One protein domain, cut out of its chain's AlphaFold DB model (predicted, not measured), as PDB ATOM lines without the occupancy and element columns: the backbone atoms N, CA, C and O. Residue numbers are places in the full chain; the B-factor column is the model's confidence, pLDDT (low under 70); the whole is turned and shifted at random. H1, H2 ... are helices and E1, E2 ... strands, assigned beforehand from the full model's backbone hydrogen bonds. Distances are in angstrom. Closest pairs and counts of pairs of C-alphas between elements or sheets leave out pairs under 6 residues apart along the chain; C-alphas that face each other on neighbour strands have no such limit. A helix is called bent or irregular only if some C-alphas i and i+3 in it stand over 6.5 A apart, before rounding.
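What this domain is: This is residues 32 to 158 of the 170 residues of a protein of Flavobacterium johnsoniae (strain ATCC 17061 / DSM 2064 / JCM 8514 / NBRC 14942 / NCIMB 11054 / UW101) (UniProt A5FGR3). A twisted sheet of four strands forms the middle layer of this domain, with two helices, H2 and H3, tilted steeply to each other over one face and the short helix H4 over the other; a further short helix, H1, touches H4 and only grazes the sheet with its residues 36 to 40. The printed part has 127 residues, with four named helices and four named strands in the order H1, H2, E1, E2, H3, E3, E4, H4. The sheet runs E1, E2, E3, E4 and is mixed: E2 and E3 are parallel, while the pairs E1 and E2, and E3 and E4, are antiparallel hairpins. The class is mixed, helices and strands, and the whole is compact, with a radius of gyration of the C-alphas of 13.2 A and a rounded outline of 38 by 30 by 24 A.

Where its parts are: Start with the sheet and find C-alpha 74 at (206.669, 161.837, 230.086), where E1, residues 74 to 81, begins; it runs 23.4 A. E2, residues 84 to 91, comes back over 23.1 A. Further along are E3, residues 123 to 129, 19.5 A long, and E4, residues 134 to 138, 11.1 A long. The longest helix is H3, residues 99 to 114, running 23.1 A from C-alpha 99 at (204.701, 177.822, 232.278). H2 spans residues 53 to 65 and 18.4 A. Look to the first printed residues for H1, residues 32 to 40, 12.2 A long. H4, residues 152 to 158, is 11.4 A long and ends with C-alpha 158 at (197.823, 166.484, 210.157); it is only just irregular, with C-alphas 154 and 157 6.9 A apart.

How they stand to each other: Look first along the sheet, where E1 and E4 are the edge strands. Between E1 and E2, N 77 and O 88 are within hydrogen-bond range at 3.0 A. Between E2 and E3, look at N 87 and O 125, 2.8 A. Between E3 and E4, N 128 and O 136 are 2.9 A apart. E2, H3 and E3 make a strand-helix-strand unit, two parallel neighbour strands with a helix between them in the chain, and its crossover is right-handed. The domain has three layers, helices on both faces of the sheet: H2 and H3 lie on the same face, H4 on the opposite face. H3 has a height of 9.1 A over the sheet and lies over E2, E3 and only just E4, with 3 of its C-alphas falling there. H2, at a height of 9.6 A, lies over E1; its closest C-alphas to E1 are those of Ser 55 and Tyr 76, 5.5 A. H2 and H3 touch at a steep tilt of 54 degrees, opposite ways, closest at the C-alphas of Val 62 and Ala 108, 6.0 A. On the opposite face H4, at a height of 8.2 A, lies over E3, closest at the C-alphas of Tyr 125 and Ile 155, 6.5 A. H1 and H4 touch, about perpendicular at 81 degrees, closest at the C-alphas of Arg 32 and Leu 156, 5.8 A. H1 and H3 are apart. Every O i to N i+4 pair is within hydrogen-bond range in H1, H2 and H3; in H4 0 of 3 are, beside 3 of 4 O i to N i+3 pairs.

The domain as a whole: The two C-alphas farthest apart, those of Asn 82 and Gly 96, are 37.9 A from each other. The printed part has no cut. The long links are residues 41 to 52, from H1 to H2, and residues 139 to 151, from E4 to H4; in the latter, residues 143 to 144 pair antiparallel with residues 137 to 138 of E4. The mean pLDDT of the printed part is 91.0, and you will find values under 70 at residues 93 to 98 and residue 147.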
ATOM      1  N   ARG A  32     188.354 164.228 212.118       93.88
ATOM      2  CA  ARG A  32     189.773 164.367 212.483       93.88
ATOM      3  C   ARG A  32     189.955 164.503 213.993       93.88
ATOM      4  O   ARG A  32     190.956 164.024 214.520       93.88
ATOM      5  N   LYS A  33     188.964 165.066 214.697       93.88
ATOM      6  CA  LYS A  33     188.960 165.134 216.167       93.88
ATOM      7  C   LYS A  33     188.923 163.739 216.793       93.88
ATOM      8  O   LYS A  33     189.604 163.506 217.785       93.88
ATOM      9  N   VAL A  34     188.204 162.791 216.182       94.12
ATOM     10  CA  VAL A  34     188.186 161.386 216.631       94.12
ATOM     11  C   VAL A  34     189.566 160.759 216.481       94.12
ATOM     12  O   VAL A  34     190.075 160.187 217.439       94.12
ATOM     13  N   TYR A  35     190.210 160.928 215.324       95.75
ATOM     14  CA  TYR A  35     191.549 160.378 215.092       95.75
ATOM     15  C   TYR A  35     192.595 160.955 216.048       95.75
ATOM     16  O   TYR A  35     193.434 160.210 216.553       95.75
ATOM     17  N   LEU A  36     192.520 162.259 216.336       96.31
ATOM     18  CA  LEU A  36     193.378 162.891 217.333       96.31
ATOM     19  C   LEU A  36     193.149 162.293 218.723       96.31
ATOM     20  O   LEU A  36     194.106 161.925 219.395       96.31
ATOM     21  N   LEU A  37     191.893 162.128 219.143       95.62
ATOM     22  CA  LEU A  37     191.564 161.510 220.431       95.62
ATOM     23  C   LEU A  37     192.024 160.049 220.526       95.62
ATOM     24  O   LEU A  37     192.442 159.610 221.595       95.62
ATOM     25  N   GLU A  38     191.948 159.286 219.437       97.19
ATOM     26  CA  GLU A  38     192.458 157.912 219.382       97.19
ATOM     27  C   GLU A  38     193.979 157.859 219.500       97.19
ATOM     28  O   GLU A  38     194.506 157.036 220.243       97.19
ATOM     29  N   ASP A  39     194.692 158.735 218.794       97.88
ATOM     30  CA  ASP A  39     196.151 158.798 218.848       97.88
ATOM     31  C   ASP A  39     196.640 159.313 220.222       97.88
ATOM     32  O   ASP A  39     197.561 158.736 220.796       97.88
ATOM     33  N   LYS A  40     195.949 160.283 220.844       97.06
ATOM     34  CA  LYS A  40     196.221 160.752 222.222       97.06
ATOM     35  C   LYS A  40     196.144 159.648 223.279       97.06
ATOM     36  O   LYS A  40     196.798 159.740 224.316       97.06
ATOM     37  N   LYS A  41     195.354 158.595 223.043       96.88
ATOM     38  CA  LYS A  41     195.246 157.439 223.952       96.88
ATOM     39  C   LYS A  41     196.422 156.467 223.833       96.88
ATOM     40  O   LYS A  41     196.592 155.644 224.725       96.88
ATOM     41  N   LYS A  42     197.214 156.552 222.760       97.81
ATOM     42  CA  LYS A  42     198.333 155.638 222.478       97.81
ATOM     43  C   LYS A  42     199.652 156.068 223.119       97.81
ATOM     44  O   LYS A  42     200.628 155.336 223.007       97.81
ATOM     45  N   VAL A  43     199.693 157.231 223.774       97.12
ATOM     46  CA  VAL A  43     200.897 157.704 224.468       97.12
ATOM     47  C   VAL A  43     201.362 156.693 225.513       97.12
ATOM     48  O   VAL A  43     200.573 156.205 226.323       97.12
ATOM     49  N   THR A  44     202.659 156.409 225.516       96.44
ATOM     50  CA  THR A  44     203.292 155.444 226.419       96.44
ATOM     51  C   THR A  44     204.588 156.007 226.996       96.44
ATOM     52  O   THR A  44     205.285 156.782 226.345       96.44
ATOM     53  N   ASP A  45     204.906 155.651 228.237       95.00
ATOM     54  CA  ASP A  45     206.199 155.951 228.866       95.00
ATOM     55  C   ASP A  45     207.300 154.986 228.401       95.00
ATOM     56  O   ASP A  45     208.480 155.293 228.563       95.00
ATOM     57  N   THR A  46     206.947 153.870 227.764       95.88
ATOM     58  CA  THR A  46     207.885 152.889 227.205       95.88
ATOM     59  C   THR A  46     207.661 152.725 225.694       95.88
ATOM     60  O   THR A  46     207.133 151.695 225.262       95.88
ATOM     61  N   PRO A  47     207.981 153.742 224.869       96.88
ATOM     62  CA  PRO A  47     207.913 153.604 223.418       96.88
ATOM     63  C   PRO A  47     208.854 152.490 222.950       96.88
ATOM     64  O   PRO A  47     209.937 152.314 223.504       96.88
ATOM     65  N   ASP A  48     208.444 151.741 221.932       97.19
ATOM     66  CA  ASP A  48     209.231 150.645 221.370       97.19
ATOM     67  C   ASP A  48     209.899 151.080 220.064       97.19
ATOM     68  O   ASP A  48     209.253 151.637 219.177       97.19
ATOM     69  N   GLN A  49     211.192 150.788 219.920       96.81
ATOM     70  CA  GLN A  49     211.974 151.209 218.758       96.81
ATOM     71  C   GLN A  49     211.450 150.627 217.435       96.81
ATOM     72  O   GLN A  49     211.615 151.257 216.391       96.81
ATOM     73  N   LYS A  50     210.843 149.433 217.444       96.94
ATOM     74  CA  LYS A  50     210.353 148.771 216.227       96.94
ATOM     75  C   LYS A  50     209.004 149.330 215.790       96.94
ATOM     76  O   LYS A  50     208.780 149.468 214.592       96.94
ATOM     77  N   THR A  51     208.110 149.629 216.733       96.81
ATOM     78  CA  THR A  51     206.753 150.108 216.415       96.81
ATOM     79  C   THR A  51     206.622 151.629 216.389       96.81
ATOM     80  O   THR A  51     205.759 152.145 215.685       96.81
ATOM     81  N   ASP A  52     207.450 152.348 217.150       98.06
ATOM     82  CA  ASP A  52     207.452 153.811 217.258       98.06
ATOM     83  C   ASP A  52     208.881 154.333 217.522       98.06
ATOM     84  O   ASP A  52     209.249 154.771 218.617       98.06
ATOM     85  N   SER A  53     209.711 154.268 216.479       97.25
ATOM     86  CA  SER A  53     211.122 154.664 216.532       97.25
ATOM     87  C   SER A  53     211.333 156.149 216.844       97.25
ATOM     88  O   SER A  53     212.333 156.499 217.472       97.25
ATOM     89  N   ILE A  54     210.402 157.024 216.442       98.25
ATOM     90  CA  ILE A  54     210.501 158.470 216.685       98.25
ATOM     91  C   ILE A  54     210.256 158.757 218.166       98.25
ATOM     92  O   ILE A  54     211.058 159.461 218.773       98.25
ATOM     93  N   SER A  55     209.211 158.188 218.777       98.38
ATOM     94  CA  SER A  55     208.980 158.345 220.220       98.38
ATOM     95  C   SER A  55     210.104 157.733 221.046       98.38
ATOM     96  O   SER A  55     210.514 158.327 222.043       98.38
ATOM     97  N   TYR A  56     210.635 156.580 220.622       97.88
ATOM     98  CA  TYR A  56     211.796 155.955 221.260       97.88
ATOM     99  C   TYR A  56     213.008 156.895 221.264       97.88
ATOM    100  O   TYR A  56     213.587 157.168 222.314       97.88
ATOM    101  N   PHE A  57     213.347 157.463 220.103       97.44
ATOM    102  CA  PHE A  57     214.418 158.449 219.979       97.44
ATOM    103  C   PHE A  57     214.157 159.711 220.817       97.44
ATOM    104  O   PHE A  57     215.052 160.193 221.511       97.44
ATOM    105  N   LEU A  58     212.935 160.242 220.769       97.38
ATOM    106  CA  LEU A  58     212.560 161.459 221.483       97.38
ATOM    107  C   LEU A  58     212.668 161.308 222.993       97.38
ATOM    108  O   LEU A  58     213.157 162.228 223.642       97.38
ATOM    109  N   LYS A  59     212.251 160.165 223.547       95.50
ATOM    110  CA  LYS A  59     212.398 159.890 224.978       95.50
ATOM    111  C   LYS A  59     213.866 159.997 225.396       95.50
ATOM    112  O   LYS A  59     214.184 160.732 226.325       95.50
ATOM    113  N   GLU A  60     214.760 159.329 224.669       93.75
ATOM    114  CA  GLU A  60     216.200 159.361 224.949       93.75
ATOM    115  C   GLU A  60     216.804 160.760 224.784       93.75
ATOM    116  O   GLU A  60     217.596 161.198 225.616       93.75
ATOM    117  N   CYS A  61     216.428 161.477 223.724       95.19
ATOM    118  CA  CYS A  61     216.965 162.802 223.441       95.19
ATOM    119  C   CYS A  61     216.479 163.853 224.453       95.19
ATOM    120  O   CYS A  61     217.290 164.574 225.031       95.19
ATOM    121  N   VAL A  62     215.174 163.906 224.735       93.25
ATOM    122  CA  VAL A  62     214.592 164.875 225.677       93.25
ATOM    123  C   VAL A  62     215.110 164.642 227.096       93.25
ATOM    124  O   VAL A  62     215.457 165.612 227.763       93.25
ATOM    125  N   ASN A  63     215.252 163.382 227.528       89.50
ATOM    126  CA  ASN A  63     215.834 163.043 228.833       89.50
ATOM    127  C   ASN A  63     217.256 163.595 229.030       89.50
ATOM    128  O   ASN A  63     217.666 163.833 230.162       89.50
ATOM    129  N   ARG A  64     218.026 163.769 227.948       87.38
ATOM    130  CA  ARG A  64     219.397 164.299 228.008       87.38
ATOM    131  C   ARG A  64     219.441 165.819 227.952       87.38
ATOM    132  O   ARG A  64     220.315 166.420 228.567       87.38
ATOM    133  N   THR A  65     218.540 166.424 227.187       81.94
ATOM    134  CA  THR A  65     218.554 167.869 226.924       81.94
ATOM    135  C   THR A  65     217.860 168.661 228.020       81.94
ATOM    136  O   THR A  65     218.232 169.801 228.295       81.94
ATOM    137  N   LEU A  66     216.831 168.084 228.636       81.81
ATOM    138  CA  LEU A  66     215.931 168.834 229.486       81.81
ATOM    139  C   LEU A  66     216.245 168.609 230.969       81.81
ATOM    140  O   LEU A  66     216.318 167.483 231.448       81.81
ATOM    141  N   THR A  67     216.417 169.708 231.700       72.88
ATOM    142  CA  THR A  67     216.681 169.711 233.145       72.88
ATOM    143  C   THR A  67     215.552 170.444 233.870       72.88
ATOM    144  O   THR A  67     214.876 171.283 233.285       72.88
ATOM    145  N   GLY A  68     215.286 170.101 235.134       70.06
ATOM    146  CA  GLY A  68     214.253 170.775 235.938       70.06
ATOM    147  C   GLY A  68     212.808 170.301 235.711       70.06
ATOM    148  O   GLY A  68     211.915 170.721 236.445       70.06
ATOM    149  N   ILE A  69     212.566 169.382 234.772       73.75
ATOM    150  CA  ILE A  69     211.300 168.644 234.648       73.75
ATOM    151  C   ILE A  69     211.583 167.164 234.882       73.75
ATOM    152  O   ILE A  69     212.594 166.638 234.424       73.75
ATOM    153  N   LYS A  70     210.670 166.489 235.577       75.31
ATOM    154  CA  LYS A  70     210.668 165.031 235.705       75.31
ATOM    155  C   LYS A  70     210.307 164.395 234.366       75.31
ATOM    156  O   LYS A  70     209.133 164.240 234.028       75.31
ATOM    157  N   THR A  71     211.321 164.123 233.551       76.50
ATOM    158  CA  THR A  71     211.137 163.581 232.201       76.50
ATOM    159  C   THR A  71     210.763 162.095 232.198       76.50
ATOM    160  O   THR A  71     210.236 161.585 231.211       76.50
ATOM    161  N   ASP A  72     210.967 161.400 233.317       75.31
ATOM    162  CA  ASP A  72     210.583 160.007 233.550       75.31
ATOM    163  C   ASP A  72     209.063 159.789 233.524       75.31
ATOM    164  O   ASP A  72     208.603 158.721 233.123       75.31
ATOM    165  N   GLU A  73     208.284 160.821 233.851       84.06
ATOM    166  CA  GLU A  73     206.818 160.801 233.798       84.06
ATOM    167  C   GLU A  73     206.244 161.177 232.416       84.06
ATOM    168  O   GLU A  73     205.019 161.207 232.234       84.06
ATOM    169  N   LEU A  74     207.102 161.484 231.434       91.75
ATOM    170  CA  LEU A  74     206.669 161.837 230.086       91.75
ATOM    171  C   LEU A  74     206.291 160.595 229.284       91.75
ATOM    172  O   LEU A  74     207.018 159.598 229.227       91.75
ATOM    173  N   LYS A  75     205.152 160.703 228.603       95.75
ATOM    174  CA  LYS A  75     204.650 159.698 227.669       95.75
ATOM    175  C   LYS A  75     204.674 160.245 226.260       95.75
ATOM    176  O   LYS A  75     204.382 161.418 226.047       95.75
ATOM    177  N   TYR A  76     204.959 159.377 225.306       97.94
ATOM    178  CA  TYR A  76     205.169 159.739 223.917       97.94
ATOM    179  C   TYR A  76     204.306 158.869 223.015       97.94
ATOM    180  O   TYR A  76     204.078 157.690 223.289       97.94
ATOM    181  N   PHE A  77     203.821 159.469 221.942       98.69
ATOM    182  CA  PHE A  77     203.317 158.775 220.771       98.69
ATOM    183  C   PHE A  77     203.736 159.570 219.547       98.69
ATOM    184  O   PHE A  77     203.650 160.803 219.544       98.69
ATOM    185  N   SER A  78     204.138 158.874 218.493       98.69
ATOM    186  CA  SER A  78     204.419 159.502 217.219       98.69
ATOM    187  C   SER A  78     203.665 158.820 216.096       98.69
ATOM    188  O   SER A  78     203.275 157.651 216.158       98.69
ATOM    189  N   LYS A  79     203.454 159.586 215.034       98.25
ATOM    190  CA  LYS A  79     202.868 159.072 213.812       98.25
ATOM    191  C   LYS A  79     203.420 159.820 212.632       98.25
ATOM    192  O   LYS A  79     203.327 161.043 212.551       98.25
ATOM    193  N   GLU A  80     203.925 159.062 211.682       96.81
ATOM    194  CA  GLU A  80     204.420 159.604 210.436       96.81
ATOM    195  C   GLU A  80     203.454 159.296 209.292       96.81
ATOM    196  O   GLU A  80     202.921 158.189 209.176       96.81
ATOM    197  N   LYS A  81     203.227 160.296 208.440       94.62
ATOM    198  CA  LYS A  81     202.540 160.154 207.158       94.62
ATOM    199  C   LYS A  81     203.254 161.013 206.121       94.62
ATOM    200  O   LYS A  81     203.192 162.238 206.194       94.62
ATOM    201  N   ASN A  82     203.865 160.378 205.122       91.00
ATOM    202  CA  ASN A  82     204.594 161.054 204.045       91.00
ATOM    203  C   ASN A  82     205.659 162.035 204.591       91.00
ATOM    204  O   ASN A  82     206.557 161.645 205.329       91.00
ATOM    205  N   ASP A  83     205.549 163.317 204.244       94.19
ATOM    206  CA  ASP A  83     206.430 164.412 204.659       94.19
ATOM    207  C   ASP A  83     206.034 165.035 206.009       94.19
ATOM    208  O   ASP A  83     206.540 166.096 206.367       94.19
ATOM    209  N   THR A  84     205.107 164.424 206.747       96.69
ATOM    210  CA  THR A  84     204.511 165.011 207.948       96.69
ATOM    211  C   THR A  84     204.640 164.075 209.149       96.69
ATOM    212  O   THR A  84     204.322 162.889 209.074       96.69
ATOM    213  N   VAL A  85     205.071 164.628 210.281       98.19
ATOM    214  CA  VAL A  85     205.228 163.923 211.557       98.19
ATOM    215  C   VAL A  85     204.336 164.581 212.600       98.19
ATOM    216  O   VAL A  85     204.358 165.800 212.759       98.19
ATOM    217  N   LEU A  86     203.568 163.766 213.317       98.62
ATOM    218  CA  LEU A  86     202.886 164.138 214.549       98.62
ATOM    219  C   LEU A  86     203.637 163.537 215.729       98.62
ATOM    220  O   LEU A  86     203.944 162.346 215.729       98.62
ATOM    221  N   VAL A  87     203.862 164.357 216.746       98.69
ATOM    222  CA  VAL A  87     204.352 163.945 218.056       98.69
ATOM    223  C   VAL A  87     203.362 164.422 219.104       98.69
ATOM    224  O   VAL A  87     203.015 165.600 219.146       98.69
ATOM    225  N   ILE A  88     202.928 163.503 219.959       98.56
ATOM    226  CA  ILE A  88     202.108 163.795 221.130       98.56
ATOM    227  C   ILE A  88     202.942 163.467 222.360       98.56
ATOM    228  O   ILE A  88     203.360 162.322 222.544       98.56
ATOM    229  N   VAL A  89     203.171 164.465 223.208       96.50
ATOM    230  CA  VAL A  89     203.851 164.298 224.493       96.50
ATOM    231  C   VAL A  89     202.850 164.550 225.602       96.50
ATOM    232  O   VAL A  89     202.263 165.623 225.668       96.50
ATOM    233  N   LYS A  90     202.655 163.581 226.490       94.12
ATOM    234  CA  LYS A  90     201.774 163.724 227.647       94.12
ATOM    235  C   LYS A  90     202.579 163.818 228.928       94.12
ATOM    236  O   LYS A  90     203.437 162.980 229.190       94.12
ATOM    237  N   VAL A  91     202.241 164.809 229.742       88.56
ATOM    238  CA  VAL A  91     202.867 165.058 231.038       88.56
ATOM    239  C   VAL A  91     201.943 164.559 232.155       88.56
ATOM    240  O   VAL A  91     200.749 164.877 232.173       88.56
ATOM    241  N   GLY A  92     202.481 163.728 233.054       76.88
ATOM    242  CA  GLY A  92     201.740 163.043 234.121       76.88
ATOM    243  C   GLY A  92     201.208 163.975 235.213       76.88
ATOM    244  O   GLY A  92     199.988 164.165 235.323       76.88
ATOM    245  N   ASP A  93     202.107 164.540 236.024       69.69
ATOM    246  CA  ASP A  93     201.787 165.610 236.970       69.69
ATOM    247  C   ASP A  93     202.413 166.940 236.529       69.69
ATOM    248  O   ASP A  93     203.601 167.060 236.251       69.69
ATOM    249  N   MET A  94     201.566 167.962 236.460       61.59
ATOM    250  CA  MET A  94     201.949 169.329 236.105       61.59
ATOM    251  C   MET A  94     202.154 170.206 237.344       61.59
ATOM    252  O   MET A  94     202.513 171.381 237.208       61.59
ATOM    253  N   LYS A  95     201.866 169.686 238.549       57.66
ATOM    254  CA  LYS A  95     202.065 170.407 239.807       57.66
ATOM    255  C   LYS A  95     203.552 170.699 239.986       57.66
ATOM    256  O   LYS A  95     204.357 169.797 240.168       57.66
ATOM    257  N   GLY A  96     203.897 171.982 239.942       58.25
ATOM    258  CA  GLY A  96     205.266 172.464 240.129       58.25
ATOM    259  C   GLY A  96     206.047 172.735 238.841       58.25
ATOM    260  O   GLY A  96     207.123 173.307 238.933       58.25
ATOM    261  N   ILE A  97     205.512 172.413 237.654       66.94
ATOM    262  CA  ILE A  97     206.153 172.785 236.380       66.94
ATOM    263  C   ILE A  97     205.666 174.175 235.957       66.94
ATOM    264  O   ILE A  97     204.491 174.354 235.590       66.94
ATOM    265  N   GLU A  98     206.573 175.152 235.981       69.50
ATOM    266  CA  GLU A  98     206.319 176.524 235.541       69.50
ATOM    267  C   GLU A  98     205.918 176.596 234.056       69.50
ATOM    268  O   GLU A  98     206.286 175.752 233.238       69.50
ATOM    269  N   LYS A  99     205.144 177.624 233.676       72.19
ATOM    270  CA  LYS A  99     204.701 177.822 232.278       72.19
ATOM    271  C   LYS A  99     205.892 177.960 231.312       72.19
ATOM    272  O   LYS A  99     205.785 177.508 230.174       72.19
ATOM    273  N   SER A 100     206.992 178.563 231.758       75.06
ATOM    274  CA  SER A 100     208.285 178.643 231.058       75.06
ATOM    275  C   SER A 100     208.827 177.251 230.726       75.06
ATOM    276  O   SER A 100     209.001 176.939 229.550       75.06
ATOM    277  N   SER A 101     208.954 176.375 231.723       78.44
ATOM    278  CA  SER A 101     209.471 175.011 231.555       78.44
ATOM    279  C   SER A 101     208.613 174.153 230.615       78.44
ATOM    280  O   SER A 101     209.116 173.317 229.872       78.44
ATOM    281  N   ARG A 102     207.296 174.391 230.545       82.06
ATOM    282  CA  ARG A 102     206.435 173.697 229.561       82.06
ATOM    283  C   ARG A 102     206.832 174.029 228.125       82.06
ATOM    284  O   ARG A 102     206.816 173.151 227.268       82.06
ATOM    285  N   LYS A 103     207.176 175.293 227.857       88.94
ATOM    286  CA  LYS A 103     207.655 175.715 226.534       88.94
ATOM    287  C   LYS A 103     209.006 175.081 226.224       88.94
ATOM    288  O   LYS A 103     209.204 174.645 225.097       88.94
ATOM    289  N   GLU A 104     209.886 174.981 227.219       89.06
ATOM    290  CA  GLU A 104     211.173 174.289 227.080       89.06
ATOM    291  C   GLU A 104     210.985 172.826 226.674       89.06
ATOM    292  O   GLU A 104     211.690 172.367 225.787       89.06
ATOM    293  N   LEU A 105     209.986 172.118 227.218       90.81
ATOM    294  CA  LEU A 105     209.658 170.760 226.769       90.81
ATOM    295  C   LEU A 105     209.296 170.707 225.283       90.81
ATOM    296  O   LEU A 105     209.832 169.878 224.550       90.81
ATOM    297  N   LEU A 106     208.404 171.590 224.830       93.88
ATOM    298  CA  LEU A 106     208.015 171.631 223.420       93.88
ATOM    299  C   LEU A 106     209.220 171.919 222.516       93.88
ATOM    300  O   LEU A 106     209.376 171.267 221.483       93.88
ATOM    301  N   PHE A 107     210.072 172.869 222.901       93.31
ATOM    302  CA  PHE A 107     211.260 173.213 222.121       93.31
ATOM    303  C   PHE A 107     212.325 172.119 222.166       93.31
ATOM    304  O   PHE A 107     212.896 171.817 221.130       93.31
ATOM    305  N   ALA A 108     212.516 171.433 223.293       94.06
ATOM    306  CA  ALA A 108     213.419 170.288 223.368       94.06
ATOM    307  C   ALA A 108     212.980 169.159 222.421       94.06
ATOM    308  O   ALA A 108     213.813 168.575 221.733       94.06
ATOM    309  N   VAL A 109     211.675 168.877 222.332       96.25
ATOM    310  CA  VAL A 109     211.132 167.915 221.356       96.25
ATOM    311  C   VAL A 109     211.422 168.371 219.925       96.25
ATOM    312  O   VAL A 109     211.883 167.577 219.105       96.25
ATOM    313  N   GLU A 110     211.168 169.643 219.619       96.56
ATOM    314  CA  GLU A 110     211.423 170.213 218.294       96.56
ATOM    315  C   GLU A 110     212.909 170.153 217.912       96.56
ATOM    316  O   GLU A 110     213.239 169.724 216.804       96.56
ATOM    317  N   ASP A 111     213.796 170.537 218.824       95.56
ATOM    318  CA  ASP A 111     215.243 170.562 218.618       95.56
ATOM    319  C   ASP A 111     215.798 169.149 218.441       95.56
ATOM    320  O   ASP A 111     216.586 168.911 217.526       95.56
ATOM    321  N   CYS A 112     215.317 168.182 219.229       96.31
ATOM    322  CA  CYS A 112     215.649 166.771 219.056       96.31
ATOM    323  C   CYS A 112     215.296 166.264 217.652       96.31
ATOM    324  O   CYS A 112     216.107 165.588 217.022       96.31
ATOM    325  N   LEU A 113     214.114 166.609 217.128       96.81
ATOM    326  CA  LEU A 113     213.742 166.239 215.759       96.81
ATOM    327  C   LEU A 113     214.635 166.948 214.739       96.81
ATOM    328  O   LEU A 113     215.181 166.306 213.848       96.81
ATOM    329  N   LYS A 114     214.832 168.262 214.876       94.44
ATOM    330  CA  LYS A 114     215.620 169.066 213.928       94.44
ATOM    331  C   LYS A 114     217.109 168.719 213.903       94.44
ATOM    332  O   LYS A 114     217.764 168.970 212.889       94.44
ATOM    333  N   ALA A 115     217.635 168.132 214.976       93.69
ATOM    334  CA  ALA A 115     219.002 167.628 215.037       93.69
ATOM    335  C   ALA A 115     219.242 166.436 214.092       93.69
ATOM    336  O   ALA A 115     220.381 166.186 213.705       93.69
ATOM    337  N   VAL A 116     218.188 165.720 213.686       94.62
ATOM    338  CA  VAL A 116     218.283 164.593 212.754       94.62
ATOM    339  C   VAL A 116     217.943 165.066 211.342       94.62
ATOM    340  O   VAL A 116     216.836 165.540 211.076       94.62
ATOM    341  N   ASP A 117     218.870 164.870 210.401       94.88
ATOM    342  CA  ASP A 117     218.716 165.298 209.000       94.88
ATOM    343  C   ASP A 117     217.415 164.807 208.355       94.88
ATOM    344  O   ASP A 117     216.773 165.538 207.601       94.88
ATOM    345  N   TYR A 118     216.985 163.599 208.718       94.06
ATOM    346  CA  TYR A 118     215.749 162.986 208.244       94.06
ATOM    347  C   TYR A 118     214.489 163.835 208.493       94.06
ATOM    348  O   TYR A 118     213.567 163.814 207.675       94.06
ATOM    349  N   PHE A 119     214.429 164.594 209.593       95.44
ATOM    350  CA  PHE A 119     213.250 165.395 209.944       95.44
ATOM    351  C   PHE A 119     213.340 166.856 209.488       95.44
ATOM    352  O   PHE A 119     212.319 167.542 209.510       95.44
ATOM    353  N   LYS A 120     214.506 167.344 209.035       90.44
ATOM    354  CA  LYS A 120     214.727 168.773 208.722       90.44
ATOM    355  C   LYS A 120     213.724 169.358 207.727       90.44
ATOM    356  O   LYS A 120     213.306 170.500 207.883       90.44
ATOM    357  N   ASN A 121     213.323 168.568 206.733       91.62
ATOM    358  CA  ASN A 121     212.397 168.998 205.683       91.62
ATOM    359  C   ASN A 121     210.952 168.531 205.920       91.62
ATOM    360  O   ASN A 121     210.100 168.715 205.052       91.62
ATOM    361  N   LYS A 122     210.666 167.905 207.069       96.25
ATOM    362  CA  LYS A 122     209.326 167.415 207.385       96.25
ATOM    363  C   LYS A 122     208.485 168.485 208.063       96.25
ATOM    364  O   LYS A 122     208.970 169.330 208.811       96.25
ATOM    365  N   LYS A 123     207.178 168.405 207.843       97.25
ATOM    366  CA  LYS A 123     206.174 169.181 208.570       97.25
ATOM    367  C   LYS A 123     205.971 168.551 209.941       97.25
ATOM    368  O   LYS A 123     205.443 167.446 210.037       97.25
ATOM    369  N   ILE A 124     206.385 169.250 210.989       98.06
ATOM    370  CA  ILE A 124     206.317 168.747 212.361       98.06
ATOM    371  C   ILE A 124     205.111 169.364 213.073       98.06
ATOM    372  O   ILE A 124     204.967 170.585 213.145       98.06
ATOM    373  N   TYR A 125     204.259 168.494 213.605       98.44
ATOM    374  CA  TYR A 125     203.159 168.814 214.501       98.44
ATOM    375  C   TYR A 125     203.505 168.277 215.888       98.44
ATOM    376  O   TYR A 125     203.816 167.096 216.030       98.44
ATOM    377  N   ILE A 126     203.458 169.137 216.899       98.44
ATOM    378  CA  ILE A 126     203.755 168.803 218.291       98.44
ATOM    379  C   ILE A 126     202.546 169.188 219.132       98.44
ATOM    380  O   ILE A 126     202.132 170.349 219.130       98.44
ATOM    381  N   ASP A 127     202.010 168.210 219.847       97.56
ATOM    382  CA  ASP A 127     200.911 168.361 220.790       97.56
ATOM    383  C   ASP A 127     201.402 167.999 222.197       97.56
ATOM    384  O   ASP A 127     201.834 166.869 222.435       97.56
ATOM    385  N   VAL A 128     201.388 168.960 223.122       95.00
ATOM    386  CA  VAL A 128     201.769 168.730 224.521       95.00
ATOM    387  C   VAL A 128     200.511 168.667 225.372       95.00
ATOM    388  O   VAL A 128     199.855 169.676 225.633       95.00
ATOM    389  N   GLU A 129     200.216 167.470 225.859       93.50
ATOM    390  CA  GLU A 129     199.035 167.145 226.643       93.50
ATOM    391  C   GLU A 129     199.323 167.204 228.142       93.50
ATOM    392  O   GLU A 129     200.274 166.609 228.652       93.50
ATOM    393  N   GLY A 130     198.437 167.870 228.875       89.88
ATOM    394  CA  GLY A 130     198.330 167.708 230.315       89.88
ATOM    395  C   GLY A 130     197.439 166.520 230.675       89.88
ATOM    396  O   GLY A 130     197.072 165.678 229.851       89.88
ATOM    397  N   ARG A 131     197.012 166.475 231.939       86.38
ATOM    398  CA  ARG A 131     196.072 165.447 232.404       86.38
ATOM    399  C   ARG A 131     194.695 165.561 231.737       86.38
ATOM    400  O   ARG A 131     194.096 164.529 231.443       86.38
ATOM    401  N   PHE A 132     194.208 166.786 231.530       85.69
ATOM    402  CA  PHE A 132     192.820 167.050 231.126       85.69
ATOM    403  C   PHE A 132     192.675 167.828 229.818       85.69
ATOM    404  O   PHE A 132     191.583 167.864 229.260       85.69
ATOM    405  N   ASN A 133     193.736 168.473 229.342       89.94
ATOM    406  CA  ASN A 133     193.661 169.386 228.213       89.94
ATOM    407  C   ASN A 133     195.006 169.516 227.499       89.94
ATOM    408  O   ASN A 133     196.060 169.235 228.074       89.94
ATOM    409  N   THR A 134     194.944 170.029 226.277       93.38
ATOM    410  CA  THR A 134     196.110 170.451 225.510       93.38
ATOM    411  C   THR A 134     196.720 171.703 226.127       93.38
ATOM    412  O   THR A 134     196.020 172.675 226.424       93.38
ATOM    413  N   LEU A 135     198.024 171.662 226.377       91.94
ATOM    414  CA  LEU A 135     198.769 172.728 227.043       91.94
ATOM    415  C   LEU A 135     199.489 173.618 226.045       91.94
ATOM    416  O   LEU A 135     199.515 174.834 226.232       91.94
ATOM    417  N   LEU A 136     200.103 173.001 225.036       94.81
ATOM    418  CA  LEU A 136     200.859 173.681 223.996       94.81
ATOM    419  C   LEU A 136     200.665 172.951 222.676       94.81
ATOM    420  O   LEU A 136     200.687 171.722 222.637       94.81
ATOM    421  N   VAL A 137     200.564 173.718 221.601       96.75
ATOM    422  CA  VAL A 137     200.553 173.192 220.241       96.75
ATOM    423  C   VAL A 137     201.579 173.930 219.411       96.75
ATOM    424  O   VAL A 137     201.665 175.157 219.445       96.75
ATOM    425  N   LYS A 138     202.329 173.186 218.602       97.62
ATOM    426  CA  LYS A 138     203.135 173.751 217.527       97.62
ATOM    427  C   LYS A 138     202.899 172.997 216.231       97.62
ATOM    428  O   LYS A 138     202.849 171.776 216.194       97.62
ATOM    429  N   THR A 139     202.763 173.753 215.155       96.75
ATOM    430  CA  THR A 139     202.566 173.264 213.790       96.75
ATOM    431  C   THR A 139     203.545 173.989 212.864       96.75
ATOM    432  O   THR A 139     204.156 174.978 213.285       96.75
ATOM    433  N   PRO A 140     203.657 173.597 211.582       95.31
ATOM    434  CA  PRO A 140     204.526 174.297 210.638       95.31
ATOM    435  C   PRO A 140     204.176 175.778 210.429       95.31
ATOM    436  O   PRO A 140     205.030 176.549 210.007       95.31
ATOM    437  N   VAL A 141     202.924 176.175 210.685       93.50
ATOM    438  CA  VAL A 141     202.409 177.517 210.349       93.50
ATOM    439  C   VAL A 141     201.967 178.339 211.557       93.50
ATOM    440  O   VAL A 141     201.891 179.561 211.472       93.50
ATOM    441  N   LYS A 142     201.629 177.687 212.671       95.06
ATOM    442  CA  LYS A 142     201.062 178.311 213.872       95.06
ATOM    443  C   LYS A 142     201.525 177.593 215.129       95.06
ATOM    444  O   LYS A 142     201.795 176.392 215.094       95.06
ATOM    445  N   ALA A 143     201.539 178.312 216.240       95.50
ATOM    446  CA  ALA A 143     201.740 177.739 217.557       95.50
ATOM    447  C   ALA A 143     200.816 178.427 218.562       95.50
ATOM    448  O   ALA A 143     200.580 179.630 218.463       95.50
ATOM    449  N   ASP A 144     200.336 177.658 219.528       94.38
ATOM    450  CA  ASP A 144     199.652 178.150 220.713       94.38
ATOM    451  C   ASP A 144     200.480 177.719 221.923       94.38
ATOM    452  O   ASP A 144     200.547 176.541 222.278       94.38
ATOM    453  N   LEU A 145     201.201 178.687 222.491       91.12
ATOM    454  CA  LEU A 145     202.203 178.451 223.526       91.12
ATOM    455  C   LEU A 145     201.788 179.032 224.880       91.12
ATOM    456  O   LEU A 145     202.630 179.254 225.759       91.12
ATOM    457  N   ASP A 146     200.500 179.302 225.081       82.94
ATOM    458  CA  ASP A 146     200.033 179.931 226.310       82.94
ATOM    459  C   ASP A 146     200.014 179.006 227.531       82.94
ATOM    460  O   ASP A 146     199.817 179.471 228.658       82.94
ATOM    461  N   GLY A 147     200.310 177.720 227.357       68.88
ATOM    462  CA  GLY A 147     200.705 176.811 228.436       68.88
ATOM    463  C   GLY A 147     199.614 176.502 229.458       68.88
ATOM    464  O   GLY A 147     199.919 175.893 230.489       68.88
ATOM    465  N   LYS A 148     198.369 176.927 229.203       74.12
ATOM    466  CA  LYS A 148     197.191 176.659 230.038       74.12
ATOM    467  C   LYS A 148     196.120 175.888 229.277       74.12
ATOM    468  O   LYS A 148     195.714 174.857 229.788       74.12
ATOM    469  N   PHE A 149     195.704 176.370 228.105       84.62
ATOM    470  CA  PHE A 149     194.687 175.761 227.241       84.62
ATOM    471  C   PHE A 149     195.005 176.113 225.791       84.62
ATOM    472  O   PHE A 149     194.591 177.168 225.323       84.62
ATOM    473  N   ALA A 150     195.790 175.275 225.126       91.50
ATOM    474  CA  ALA A 150     196.129 175.508 223.732       91.50
ATOM    475  C   ALA A 150     195.051 174.946 222.797       91.50
ATOM    476  O   ALA A 150     194.420 173.927 223.097       91.50
ATOM    477  N   ASP A 151     194.858 175.606 221.657       93.81
ATOM    478  CA  ASP A 151     193.924 175.170 220.624       93.81
ATOM    479  C   ASP A 151     194.397 173.879 219.930       93.81
ATOM    480  O   ASP A 151     195.225 173.894 219.013       93.81
ATOM    481  N   SER A 152     193.833 172.740 220.345       93.50
ATOM    482  CA  SER A 152     194.117 171.436 219.736       93.50
ATOM    483  C   SER A 152     193.648 171.329 218.283       93.50
ATOM    484  O   SER A 152     194.129 170.460 217.552       93.50
ATOM    485  N   ASP A 153     192.734 172.199 217.831       94.00
ATOM    486  CA  ASP A 153     192.228 172.149 216.458       94.00
ATOM    487  C   ASP A 153     193.327 172.503 215.436       94.00
ATOM    488  O   ASP A 153     193.264 172.084 214.273       94.00
ATOM    489  N   LEU A 154     194.403 173.161 215.883       95.62
ATOM    490  CA  LEU A 154     195.612 173.399 215.095       95.62
ATOM    491  C   LEU A 154     196.313 172.102 214.649       95.62
ATOM    492  O   LEU A 154     196.993 172.111 213.623       95.62
ATOM    493  N   ILE A 155     196.133 170.980 215.358       96.88
ATOM    494  CA  ILE A 155     196.711 169.676 214.985       96.88
ATOM    495  C   ILE A 155     195.926 169.002 213.852       96.88
ATOM    496  O   ILE A 155     196.495 168.246 213.065       96.88
ATOM    497  N   LEU A 156     194.629 169.293 213.708       95.38
ATOM    498  CA  LEU A 156     193.737 168.578 212.787       95.38
ATOM    499  C   LEU A 156     194.202 168.525 211.322       95.38
ATOM    500  O   LEU A 156     193.972 167.490 210.690       95.38
ATOM    501  N   PRO A 157     194.875 169.547 210.753       94.94
ATOM    502  CA  PRO A 157     195.452 169.462 209.413       94.94
ATOM    503  C   PRO A 157     196.401 168.272 209.192       94.94
ATOM    504  O   PRO A 157     196.488 167.799 208.061       94.94
ATOM    505  N   PHE A 158     197.043 167.729 210.238       96.25
ATOM    506  CA  PHE A 158     197.823 166.484 210.157       96.25
ATOM    507  C   PHE A 158     196.995 165.304 209.613       96.25
ATOM    508  O   PHE A 158     197.491 164.445 208.884       96.25
TER     509      PHE A 158